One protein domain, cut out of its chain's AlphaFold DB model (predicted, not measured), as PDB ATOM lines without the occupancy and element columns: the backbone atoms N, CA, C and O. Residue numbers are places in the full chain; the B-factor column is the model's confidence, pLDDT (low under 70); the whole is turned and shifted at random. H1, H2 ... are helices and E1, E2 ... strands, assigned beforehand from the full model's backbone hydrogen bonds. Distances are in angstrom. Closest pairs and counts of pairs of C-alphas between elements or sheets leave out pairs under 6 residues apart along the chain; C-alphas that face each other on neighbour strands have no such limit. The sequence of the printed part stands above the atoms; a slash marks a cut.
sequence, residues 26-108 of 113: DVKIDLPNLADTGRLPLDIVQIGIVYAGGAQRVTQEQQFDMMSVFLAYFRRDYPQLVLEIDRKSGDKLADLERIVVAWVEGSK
ATOM      1  N   ASP A  26      19.690 -21.541  33.519       97.19
ATOM      2  CA  ASP A  26      20.975 -20.842  33.369       97.19
ATOM      3  C   ASP A  26      21.777 -21.342  32.151       97.19
ATOM      4  O   ASP A  26      22.849 -20.815  31.854       97.19
ATOM      5  N   VAL A  27      21.276 -22.357  31.441       97.94
ATOM      6  CA  VAL A  27      21.968 -23.006  30.324       97.94
ATOM      7  C   VAL A  27      21.458 -22.471  28.993       97.94
ATOM      8  O   VAL A  27      20.254 -22.413  28.754       97.94
ATOM      9  N   LYS A  28      22.397 -22.121  28.109       98.31
ATOM     10  CA  LYS A  28      22.151 -21.758  26.710       98.31
ATOM     11  C   LYS A  28      22.735 -22.833  25.802       98.31
ATOM     12  O   LYS A  28      23.851 -23.290  26.052       98.31
ATOM     13  N   ILE A  29      21.981 -23.226  24.786       97.81
ATOM     14  CA  ILE A  29      22.390 -24.202  23.777       97.81
ATOM     15  C   ILE A  29      22.001 -23.713  22.387       97.81
ATOM     16  O   ILE A  29      20.967 -23.067  22.216       97.81
ATOM     17  N   ASP A  30      22.823 -24.089  21.415       97.31
ATOM     18  CA  ASP A  30      22.577 -23.889  19.995       97.31
ATOM     19  C   ASP A  30      22.313 -25.265  19.388       97.31
ATOM     20  O   ASP A  30      23.182 -26.138  19.419       97.31
ATOM     21  N   LEU A  31      21.087 -25.491  18.921       95.62
ATOM     22  CA  LEU A  31      20.678 -26.756  18.317       95.62
ATOM     23  C   LEU A  31      20.685 -26.626  16.790       95.62
ATOM     24  O   LEU A  31      20.129 -25.651  16.285       95.62
ATOM     25  N   PRO A  32      21.227 -27.599  16.032       93.50
ATOM     26  CA  PRO A  32      21.163 -27.564  14.577       93.50
ATOM     27  C   PRO A  32      19.722 -27.433  14.100       93.50
ATOM     28  O   PRO A  32      18.824 -28.062  14.663       93.50
ATOM     29  N   ASN A  33      19.492 -26.647  13.055       91.38
ATOM     30  CA  ASN A  33      18.169 -26.566  12.451       91.38
ATOM     31  C   ASN A  33      17.684 -27.962  12.024       91.38
ATOM     32  O   ASN A  33      18.402 -28.681  11.330       91.38
ATOM     33  N   LEU A  34      16.461 -28.347  12.394       89.31
ATOM     34  CA  LEU A  34      15.945 -29.684  12.086       89.31
ATOM     35  C   LEU A  34      15.734 -29.945  10.583       89.31
ATOM     36  O   LEU A  34      15.652 -31.102  10.172       89.31
ATOM     37  N   ALA A  35      15.663 -28.899   9.755       84.62
ATOM     38  CA  ALA A  35      15.644 -29.040   8.301       84.62
ATOM     39  C   ALA A  35      17.049 -29.269   7.699       84.62
ATOM     40  O   ALA A  35      17.157 -29.692   6.548       84.62
ATOM     41  N   ASP A  36      18.123 -29.048   8.465       87.38
ATOM     42  CA  ASP A  36      19.508 -29.307   8.060       87.38
ATOM     43  C   ASP A  36      19.922 -30.739   8.448       87.38
ATOM     44  O   ASP A  36      20.696 -30.990   9.377       87.38
ATOM     45  N   THR A  37      19.357 -31.717   7.735       86.56
ATOM     46  CA  THR A  37      19.526 -33.150   8.040       86.56
ATOM     47  C   THR A  37      20.972 -33.639   7.944       86.56
ATOM     48  O   THR A  37      21.300 -34.659   8.544       86.56
ATOM     49  N   GLY A  38      21.855 -32.903   7.259       87.19
ATOM     50  CA  GLY A  38      23.284 -33.215   7.175       87.19
ATOM     51  C   GLY A  38      24.046 -32.999   8.486       87.19
ATOM     52  O   GLY A  38      25.114 -33.582   8.673       87.19
ATOM     53  N   ARG A  39      23.503 -32.190   9.406       87.81
ATOM     54  CA  ARG A  39      24.104 -31.893  10.720       87.81
ATOM     55  C   ARG A  39      23.460 -32.667  11.871       87.81
ATOM     56  O   ARG A  39      23.934 -32.584  13.004       87.81
ATOM     57  N   LEU A  40      22.390 -33.407  11.596       90.50
ATOM     58  CA  LEU A  40      21.634 -34.147  12.599       90.50
ATOM     59  C   LEU A  40      22.086 -35.609  12.670       90.50
ATOM     60  O   LEU A  40      22.394 -36.222  11.646       90.50
ATOM     61  N   PRO A  41      22.064 -36.227  13.861       91.94
ATOM     62  CA  PRO A  41      22.156 -37.677  13.966       91.94
ATOM     63  C   PRO A  41      21.000 -38.345  13.217       91.94
ATOM     64  O   PRO A  41      19.874 -37.845  13.242       91.94
ATOM     65  N   LEU A  42      21.259 -39.512  12.622       90.38
ATOM     66  CA  LEU A  42      20.254 -40.255  11.854       90.38
ATOM     67  C   LEU A  42      18.976 -40.531  12.666       90.38
ATOM     68  O   LEU A  42      17.878 -40.427  12.127       90.38
ATOM     69  N   ASP A  43      19.118 -40.789  13.968       90.19
ATOM     70  CA  ASP A  43      17.988 -41.025  14.872       90.19
ATOM     71  C   ASP A  43      17.076 -39.788  15.001       90.19
ATOM     72  O   ASP A  43      15.859 -39.922  15.089       90.19
ATOM     73  N   ILE A  44      17.631 -38.569  14.945       91.44
ATOM     74  CA  ILE A  44      16.840 -37.324  14.936       91.44
ATOM     75  C   ILE A  44      16.170 -37.117  13.574       91.44
ATOM     76  O   ILE A  44      14.998 -36.737  13.511       91.44
ATOM     77  N   VAL A  45      16.873 -37.420  12.478       86.88
ATOM     78  CA  VAL A  45      16.299 -37.361  11.122       86.88
ATOM     79  C   VAL A  45      15.098 -38.306  11.001       86.88
ATOM     80  O   VAL A  45      14.060 -37.918  10.462       86.88
ATOM     81  N   GLN A  46      15.197 -39.519  11.553       83.56
ATOM     82  CA  GLN A  46      14.108 -40.496  11.570       83.56
ATOM     83  C   GLN A  46      12.848 -39.938  12.243       83.56
ATOM     84  O   GLN A  46      11.743 -40.101  11.724       83.56
ATOM     85  N   ILE A  47      12.999 -39.251  13.374       80.38
ATOM     86  CA  ILE A  47      11.882 -38.623  14.090       80.38
ATOM     87  C   ILE A  47      11.248 -37.513  13.240       80.38
ATOM     88  O   ILE A  47      10.021 -37.428  13.166       80.38
ATOM     89  N   GLY A  48      12.055 -36.704  12.545       73.19
ATOM     90  CA  GLY A  48      11.557 -35.690  11.609       73.19
ATOM     91  C   GLY A  48      10.655 -36.278  10.516       73.19
ATOM     92  O   GLY A  48       9.590 -35.732  10.234       73.19
ATOM     93  N   ILE A  49      11.018 -37.443   9.967       70.56
ATOM     94  CA  ILE A  49      10.200 -38.176   8.983       70.56
ATOM     95  C   ILE A  49       8.860 -38.620   9.593       70.56
ATOM     96  O   ILE A  49       7.820 -38.507   8.940       70.56
ATOM     97  N   VAL A  50       8.859 -39.092  10.844       69.56
ATOM     98  CA  VAL A  50       7.630 -39.483  11.561       69.56
ATOM     99  C   VAL A  50       6.702 -38.281  11.757       69.56
ATOM    100  O   VAL A  50       5.506 -38.391  11.488       69.56
ATOM    101  N   TYR A  51       7.238 -37.121  12.154       64.62
ATOM    102  CA  TYR A  51       6.442 -35.897  12.298       64.62
ATOM    103  C   TYR A  51       5.901 -35.380  10.958       64.62
ATOM    104  O   TYR A  51       4.721 -35.025  10.885       64.62
ATOM    105  N   ALA A  52       6.713 -35.399   9.895       62.41
ATOM    106  CA  ALA A  52       6.293 -35.015   8.544       62.41
ATOM    107  C   ALA A  52       5.193 -35.939   7.982       62.41
ATOM    108  O   ALA A  52       4.311 -35.494   7.254       62.41
ATOM    109  N   GLY A  53       5.181 -37.219   8.374       61.69
ATOM    110  CA  GLY A  53       4.123 -38.179   8.032       61.69
ATOM    111  C   GLY A  53       2.757 -37.918   8.694       61.69
ATOM    112  O   GLY A  53       1.788 -38.627   8.391       61.69
ATOM    113  N   GLY A  54       2.671 -36.913   9.576       58.59
ATOM    114  CA  GLY A  54       1.462 -36.444  10.249       58.59
ATOM    115  C   GLY A  54       1.431 -36.793  11.738       58.59
ATOM    116  O   GLY A  54       1.095 -37.915  12.113       58.59
ATOM    117  N   ALA A  55       1.661 -35.791  12.596       57.72
ATOM    118  CA  ALA A  55       1.671 -35.914  14.062       57.72
ATOM    119  C   ALA A  55       0.400 -36.552  14.671       57.72
ATOM    120  O   ALA A  55       0.455 -37.146  15.741       57.72
ATOM    121  N   GLN A  56      -0.742 -36.498  13.972       58.16
ATOM    122  CA  GLN A  56      -2.007 -37.120  14.399       58.16
ATOM    123  C   GLN A  56      -1.975 -38.661  14.398       58.16
ATOM    124  O   GLN A  56      -2.935 -39.291  14.836       58.16
ATOM    125  N   ARG A  57      -0.906 -39.276  13.877       65.19
ATOM    126  CA  ARG A  57      -0.737 -40.735  13.798       65.19
ATOM    127  C   ARG A  57       0.196 -41.306  14.865       65.19
ATOM    128  O   ARG A  57       0.383 -42.518  14.887       65.19
ATOM    129  N   VAL A  58       0.775 -40.457  15.715       73.25
ATOM    130  CA  VAL A  58       1.735 -40.877  16.739       73.25
ATOM    131  C   VAL A  58       0.975 -41.360  17.975       73.25
ATOM    132  O   VAL A  58       0.177 -40.622  18.553       73.25
ATOM    133  N   THR A  59       1.182 -42.617  18.368       83.12
ATOM    134  CA  THR A  59       0.634 -43.165  19.618       83.12
ATOM    135  C   THR A  59       1.420 -42.648  20.827       83.12
ATOM    136  O   THR A  59       2.549 -42.183  20.697       83.12
ATOM    137  N   GLN A  60       0.859 -42.770  22.035       83.38
ATOM    138  CA  GLN A  60       1.576 -42.401  23.265       83.38
ATOM    139  C   GLN A  60       2.886 -43.194  23.437       83.38
ATOM    140  O   GLN A  60       3.892 -42.635  23.857       83.38
ATOM    141  N   GLU A  61       2.890 -44.483  23.092       84.56
ATOM    142  CA  GLU A  61       4.095 -45.324  23.124       84.56
ATOM    143  C   GLU A  61       5.173 -44.786  22.174       84.56
ATOM    144  O   GLU A  61       6.310 -44.574  22.582       84.56
ATOM    145  N   GLN A  62       4.787 -44.436  20.944       83.19
ATOM    146  CA  GLN A  62       5.701 -43.832  19.975       83.19
ATOM    147  C   GLN A  62       6.223 -42.472  20.450       83.19
ATOM    148  O   GLN A  62       7.395 -42.163  20.250       83.19
ATOM    149  N   GLN A  63       5.392 -41.674  21.122       83.94
ATOM    150  CA  GLN A  63       5.829 -40.418  21.729       83.94
ATOM    151  C   GLN A  63       6.899 -40.657  22.806       83.94
ATOM    152  O   GLN A  63       7.907 -39.950  22.820       83.94
ATOM    153  N   PHE A  64       6.733 -41.665  23.669       87.88
ATOM    154  CA  PHE A  64       7.747 -42.026  24.665       87.88
ATOM    155  C   PHE A  64       9.054 -42.495  24.024       87.88
ATOM    156  O   PHE A  64      10.128 -42.042  24.431       87.88
ATOM    157  N   ASP A  65       8.975 -43.342  22.998       88.44
ATOM    158  CA  ASP A  65      10.152 -43.800  22.259       88.44
ATOM    159  C   ASP A  65      10.896 -42.619  21.622       88.44
ATOM    160  O   ASP A  65      12.114 -42.498  21.767       88.44
ATOM    161  N   MET A  66      10.172 -41.679  21.007       87.81
ATOM    162  CA  MET A  66      10.752 -40.460  20.433       87.81
ATOM    163  C   MET A  66      11.412 -39.585  21.506       87.81
ATOM    164  O   MET A  66      12.539 -39.125  21.315       87.81
ATOM    165  N   MET A  67      10.770 -39.395  22.664       91.25
ATOM    166  CA  MET A  67      11.368 -38.655  23.783       91.25
ATOM    167  C   MET A  67      12.631 -39.336  24.320       91.25
ATOM    168  O   MET A  67      13.584 -38.649  24.695       91.25
ATOM    169  N   SER A  68      12.691 -40.671  24.312       93.56
ATOM    170  CA  SER A  68      13.888 -41.413  24.724       93.56
ATOM    171  C   SER A  68      15.089 -41.137  23.809       93.56
ATOM    172  O   SER A  68      16.209 -40.954  24.293       93.56
ATOM    173  N   VAL A  69      14.848 -41.012  22.500       94.00
ATOM    174  CA  VAL A  69      15.874 -40.677  21.505       94.00
ATOM    175  C   VAL A  69      16.360 -39.240  21.689       94.00
ATOM    176  O   VAL A  69      17.569 -39.009  21.726       94.00
ATOM    177  N   PHE A  70      15.453 -38.276  21.884       94.81
ATOM    178  CA  PHE A  70      15.844 -36.894  22.186       94.81
ATOM    179  C   PHE A  70      16.652 -36.799  23.480       94.81
ATOM    180  O   PHE A  70      17.674 -36.114  23.526       94.81
ATOM    181  N   LEU A  71      16.255 -37.528  24.524       96.25
ATOM    182  CA  LEU A  71      17.007 -37.578  25.772       96.25
ATOM    183  C   LEU A  71      18.408 -38.171  25.575       96.25
ATOM    184  O   LEU A  71      19.375 -37.654  26.138       96.25
ATOM    185  N   ALA A  72      18.537 -39.240  24.786       96.50
ATOM    186  CA  ALA A  72      19.830 -39.834  24.461       96.50
ATOM    187  C   ALA A  72      20.727 -38.847  23.696       96.50
ATOM    188  O   ALA A  72      21.904 -38.701  24.034       96.50
ATOM    189  N   TYR A  73      20.156 -38.121  22.732       96.06
ATOM    190  CA  TYR A  73      20.838 -37.058  21.997       96.06
ATOM    191  C   TYR A  73      21.319 -35.938  22.927       96.06
ATOM    192  O   TYR A  73      22.514 -35.643  22.962       96.06
ATOM    193  N   PHE A  74      20.432 -35.373  23.753       97.44
ATOM    194  CA  PHE A  74      20.807 -34.310  24.686       97.44
ATOM    195  C   PHE A  74      21.828 -34.774  25.720       97.44
ATOM    196  O   PHE A  74      22.737 -34.024  26.054       97.44
ATOM    197  N   ARG A  75      21.753 -36.019  26.198       97.06
ATOM    198  CA  ARG A  75      22.752 -36.560  27.130       97.06
ATOM    199  C   ARG A  75      24.140 -36.664  26.501       97.06
ATOM    200  O   ARG A  75      25.125 -36.467  27.208       97.06
ATOM    201  N   ARG A  76      24.217 -37.002  25.211       96.50
ATOM    202  CA  ARG A  76      25.483 -37.139  24.486       96.50
ATOM    203  C   ARG A  76      26.081 -35.778  24.134       96.50
ATOM    204  O   ARG A  76      27.252 -35.550  24.419       96.50
ATOM    205  N   ASP A  77      25.271 -34.895  23.554       96.50
ATOM    206  CA  ASP A  77      25.772 -33.695  22.870       96.50
ATOM    207  C   ASP A  77      25.559 -32.404  23.679       96.50
ATOM    208  O   ASP A  77      26.283 -31.429  23.490       96.50
ATOM    209  N   TYR A  78      24.622 -32.403  24.634       97.38
ATOM    210  CA  TYR A  78      24.293 -31.250  25.486       97.38
ATOM    211  C   TYR A  78      24.166 -31.650  26.969       97.38
ATOM    212  O   TYR A  78      23.143 -31.370  27.606       97.38
ATOM    213  N   PRO A  79      25.181 -32.304  27.569       97.81
ATOM    214  CA  PRO A  79      25.093 -32.820  28.936       97.81
ATOM    215  C   PRO A  79      24.759 -31.737  29.977       97.81
ATOM    216  O   PRO A  79      24.083 -32.020  30.964       97.81
ATOM    217  N   GLN A  80      25.160 -30.484  29.744       97.81
ATOM    218  CA  GLN A  80      24.822 -29.335  30.586       97.81
ATOM    219  C   GLN A  80      23.317 -29.046  30.637       97.81
ATOM    220  O   GLN A  80      22.812 -28.678  31.695       97.81
ATOM    221  N   LEU A  81      22.591 -29.247  29.530       98.06
ATOM    222  CA  LEU A  81      21.136 -29.107  29.507       98.06
ATOM    223  C   LEU A  81      20.502 -30.169  30.408       98.06
ATOM    224  O   LEU A  81      19.652 -29.847  31.231       98.06
ATOM    225  N   VAL A  82      20.946 -31.423  30.282       97.62
ATOM    226  CA  VAL A  82      20.418 -32.541  31.080       97.62
ATOM    227  C   VAL A  82      20.660 -32.314  32.571       97.62
ATOM    228  O   VAL A  82      19.740 -32.475  33.368       97.62
ATOM    229  N   LEU A  83      21.860 -31.863  32.946       97.62
ATOM    230  CA  LEU A  83      22.184 -31.511  34.332       97.62
ATOM    231  C   LEU A  83      21.296 -30.380  34.871       97.62
ATOM    232  O   LEU A  83      20.884 -30.414  36.031       97.62
ATOM    233  N   GLU A  84      20.984 -29.382  34.045       98.12
ATOM    234  CA  GLU A  84      20.116 -28.273  34.447       98.12
ATOM    235  C   GLU A  84      18.657 -28.717  34.608       98.12
ATOM    236  O   GLU A  84      18.016 -28.331  35.588       98.12
ATOM    237  N   ILE A  85      18.151 -29.575  33.713       97.88
ATOM    238  CA  ILE A  85      16.837 -30.225  33.856       97.88
ATOM    239  C   ILE A  85      16.798 -31.025  35.162       97.88
ATOM    240  O   ILE A  85      15.867 -30.873  35.950       97.88
ATOM    241  N   ASP A  86      17.827 -31.826  35.446       97.44
ATOM    242  CA  ASP A  86      17.904 -32.611  36.679       97.44
ATOM    243  C   ASP A  86      17.905 -31.745  37.946       97.44
ATOM    244  O   ASP A  86      17.353 -32.162  38.967       97.44
ATOM    245  N   ARG A  87      18.501 -30.549  37.880       97.50
ATOM    246  CA  ARG A  87      18.624 -29.623  39.011       97.50
ATOM    247  C   ARG A  87      17.376 -28.774  39.247       97.50
ATOM    248  O   ARG A  87      17.061 -28.490  40.401       97.50
ATOM    249  N   LYS A  88      16.730 -28.293  38.182       96.88
ATOM    250  CA  LYS A  88      15.681 -27.259  38.265       96.88
ATOM    251  C   LYS A  88      14.274 -27.740  37.940       96.88
ATOM    252  O   LYS A  88      13.323 -27.072  38.341       96.88
ATOM    253  N   SER A  89      14.126 -28.836  37.206       96.62
ATOM    254  CA  SER A  89      12.816 -29.247  36.715       96.62
ATOM    255  C   SER A  89      11.941 -29.834  37.825       96.62
ATOM    256  O   SER A  89      12.366 -30.724  38.562       96.62
ATOM    257  N   GLY A  90      10.694 -29.359  37.916       96.75
ATOM    258  CA  GLY A  90       9.643 -29.988  38.726       96.75
ATOM    259  C   GLY A  90       8.919 -31.129  38.000       96.75
ATOM    260  O   GLY A  90       8.348 -31.997  38.653       96.75
ATOM    261  N   ASP A  91       8.980 -31.143  36.667       97.25
ATOM    262  CA  ASP A  91       8.452 -32.191  35.793       97.25
ATOM    263  C   ASP A  91       9.380 -32.339  34.577       97.25
ATOM    264  O   ASP A  91       9.320 -31.581  33.605       97.25
ATOM    265  N   LYS A  92      10.281 -33.322  34.660       95.81
ATOM    266  CA  LYS A  92      11.367 -33.511  33.690       95.81
ATOM    267  C   LYS A  92      10.862 -33.888  32.304       95.81
ATOM    268  O   LYS A  92      11.489 -33.515  31.317       95.81
ATOM    269  N   LEU A  93       9.765 -34.644  32.234       93.88
ATOM    270  CA  LEU A  93       9.198 -35.067  30.958       93.88
ATOM    271  C   LEU A  93       8.541 -33.874  30.265       93.88
ATOM    272  O   LEU A  93       8.845 -33.618  29.104       93.88
ATOM    273  N   ALA A  94       7.738 -33.096  30.997       94.56
ATOM    274  CA  ALA A  94       7.129 -31.886  30.455       94.56
ATOM    275  C   ALA A  94       8.188 -30.869  29.991       94.56
ATOM    276  O   ALA A  94       8.039 -30.239  28.946       94.56
ATOM    277  N   ASP A  95       9.285 -30.711  30.730       96.81
ATOM    278  CA  ASP A  95      10.360 -29.793  30.342       96.81
ATOM    279  C   ASP A  95      11.128 -30.265  29.108       96.81
ATOM    280  O   ASP A  95      11.421 -29.450  28.230       96.81
ATOM    281  N   LEU A  96      11.406 -31.568  29.012       95.75
ATOM    282  CA  LEU A  96      12.004 -32.166  27.823       95.75
ATOM    283  C   LEU A  96      11.115 -31.940  26.593       95.75
ATOM    284  O   LEU A  96      11.609 -31.485  25.562       95.75
ATOM    285  N   GLU A  97       9.809 -32.189  26.717       92.88
ATOM    286  CA  GLU A  97       8.840 -31.942  25.647       92.88
ATOM    287  C   GLU A  97       8.828 -30.467  25.224       92.88
ATOM    288  O   GLU A  97       8.907 -30.172  24.031       92.88
ATOM    289  N   ARG A  98       8.814 -29.522  26.176       94.69
ATOM    290  CA  ARG A  98       8.858 -28.079  25.873       94.69
ATOM    291  C   ARG A  98      10.118 -27.675  25.111       94.69
ATOM    292  O   ARG A  98      10.031 -26.854  24.200       94.69
ATOM    293  N   ILE A  99      11.274 -28.235  25.465       96.19
ATOM    294  CA  ILE A  99      12.538 -27.970  24.762       96.19
ATOM    295  C   ILE A  99      12.477 -28.503  23.327       96.19
ATOM    296  O   ILE A  99      12.856 -27.790  22.400       96.19
ATOM    297  N   VAL A 100      11.967 -29.722  23.128       92.62
ATOM    298  CA  VAL A 100      11.813 -30.310  21.787       92.62
ATOM    299  C   VAL A 100      10.835 -29.497  20.938       92.62
ATOM    300  O   VAL A 100      11.138 -29.202  19.785       92.62
ATOM    301  N   VAL A 101       9.699 -29.072  21.498       90.00
ATOM    302  CA  VAL A 101       8.736 -28.208  20.795       90.00
ATOM    303  C   VAL A 101       9.387 -26.886  20.388       90.00
ATOM    304  O   VAL A 101       9.293 -26.503  19.225       90.00
ATOM    305  N   ALA A 102      10.117 -26.230  21.295       93.50
ATOM    306  CA  ALA A 102      10.837 -24.996  20.980       93.50
ATOM    307  C   ALA A 102      11.884 -25.199  19.870       93.50
ATOM    308  O   ALA A 102      12.064 -24.327  19.018       93.50
ATOM    309  N   TRP A 103      12.546 -26.358  19.837       93.25
ATOM    310  CA  TRP A 103      13.479 -26.711  18.770       93.25
ATOM    311  C   TRP A 103      12.778 -26.882  17.413       93.25
ATOM    312  O   TRP A 103      13.249 -26.355  16.403       93.25
ATOM    313  N   VAL A 104      11.629 -27.564  17.389       87.38
ATOM    314  CA  VAL A 104      10.798 -27.741  16.186       87.38
ATOM    315  C   VAL A 104      10.289 -26.401  15.658       87.38
ATOM    316  O   VAL A 104      10.482 -26.096  14.480       87.38
ATOM    317  N   GLU A 105       9.700 -25.581  16.525       87.12
ATOM    318  CA  GLU A 105       9.176 -24.261  16.164       87.12
ATOM    319  C   GLU A 105      10.289 -23.326  15.678       87.12
ATOM    320  O   GLU A 105      10.159 -22.690  14.629       87.12
ATOM    321  N   GLY A 106      11.419 -23.285  16.391       90.19
ATOM    322  CA  GLY A 106      12.577 -22.472  16.019       90.19
ATOM    323  C   GLY A 106      13.214 -22.901  14.697       90.19
ATOM    324  O   GLY A 106      13.718 -22.056  13.957       90.19
ATOM    325  N   SER A 107      13.119 -24.188  14.350       88.81
ATOM    326  CA  SER A 107      13.607 -24.711  13.069       88.81
ATOM    327  C   SER A 107      12.716 -24.317  11.887       88.81
ATOM    328  O   SER A 107      13.098 -24.553  10.743       88.81
ATOM    329  N   LYS A 108      11.544 -23.706  12.135       82.94
ATOM    330  CA  LYS A 108      10.558 -23.317  11.110       82.94
ATOM    331  C   LYS A 108      10.181 -24.484  10.192       82.94
ATOM    332  O   LYS A 108       9.931 -24.283   9.004       82.94
TER     333      LYS A 108
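This is residues 26 to 108 of the 113 residues of an uncharacterized protein of Alloscardovia sp. HMSC034E08 (UniProt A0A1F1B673). Four helices form a small crossed cluster round the longest, H2: H4 crosses H2 nearly at a right angle, H1 and H2 make a slanted helical hairpin, and H3 turns off from the end of H2. A lone strand, E1, passes by H3 and ends near H4. The printed part has 83 residues, with E1, H1, H2, H3 and H4 in that order; the class is mostly helix. It is compact and rounded, with a radius of gyration of the C-alphas of 12.7 A and spans of 35 by 28 by 20 A.

H2, residues 60 to 77, is 25.7 A long and begins at C-alpha 60 (1.576, -42.401, 23.265). H4, residues 92 to 106, is 20.9 A long and ends at C-alpha 106 (12.577, -22.472, 16.019). H1 is residues 42 to 52, 15.3 A, and H3 residues 79 to 88, 14.4 A. E1, residues 27 to 31, 12.6 A, begins at C-alpha 27 (21.968, -23.006, 30.324) and pairs with no named strand.

H2 is the hub, touching three helices. With residues 67 to 71 alone it touches residues 96 to 100 of H4, about perpendicular at 80 degrees; the closest C-alphas, of Met 67 and Glu 97, are 7.4 A apart. H1 and H2 form a hairpin, opposite ways at 37 degrees, only just a steep tilt; the closest C-alphas, of Ile 47 and Met 66, are 6.7 A apart. H2 and H3 touch only at the corner, closest at the C-alphas of Arg 75 and Val 82, 6.1 A. H3 touches H4 at a steep tilt of 52 degrees, opposite ways, closest at the C-alphas of Ile 85 and Lys 92, 6.4 A. The closest C-alphas of E1 and H3, of Val 27 and Leu 81, are 6.2 A apart. H1 is apart from H3, H4 and E1. In H1, H2, H3 and H4 every O i to N i+4 pair is within hydrogen-bond range.

The two C-alphas farthest apart, of Asp 26 and Arg 57, are 35.4 A apart. The printed part has no cut, and no link is long. Confidence is low, under 70, at residues 50 to 57, of which 50 to 52 belong to H1.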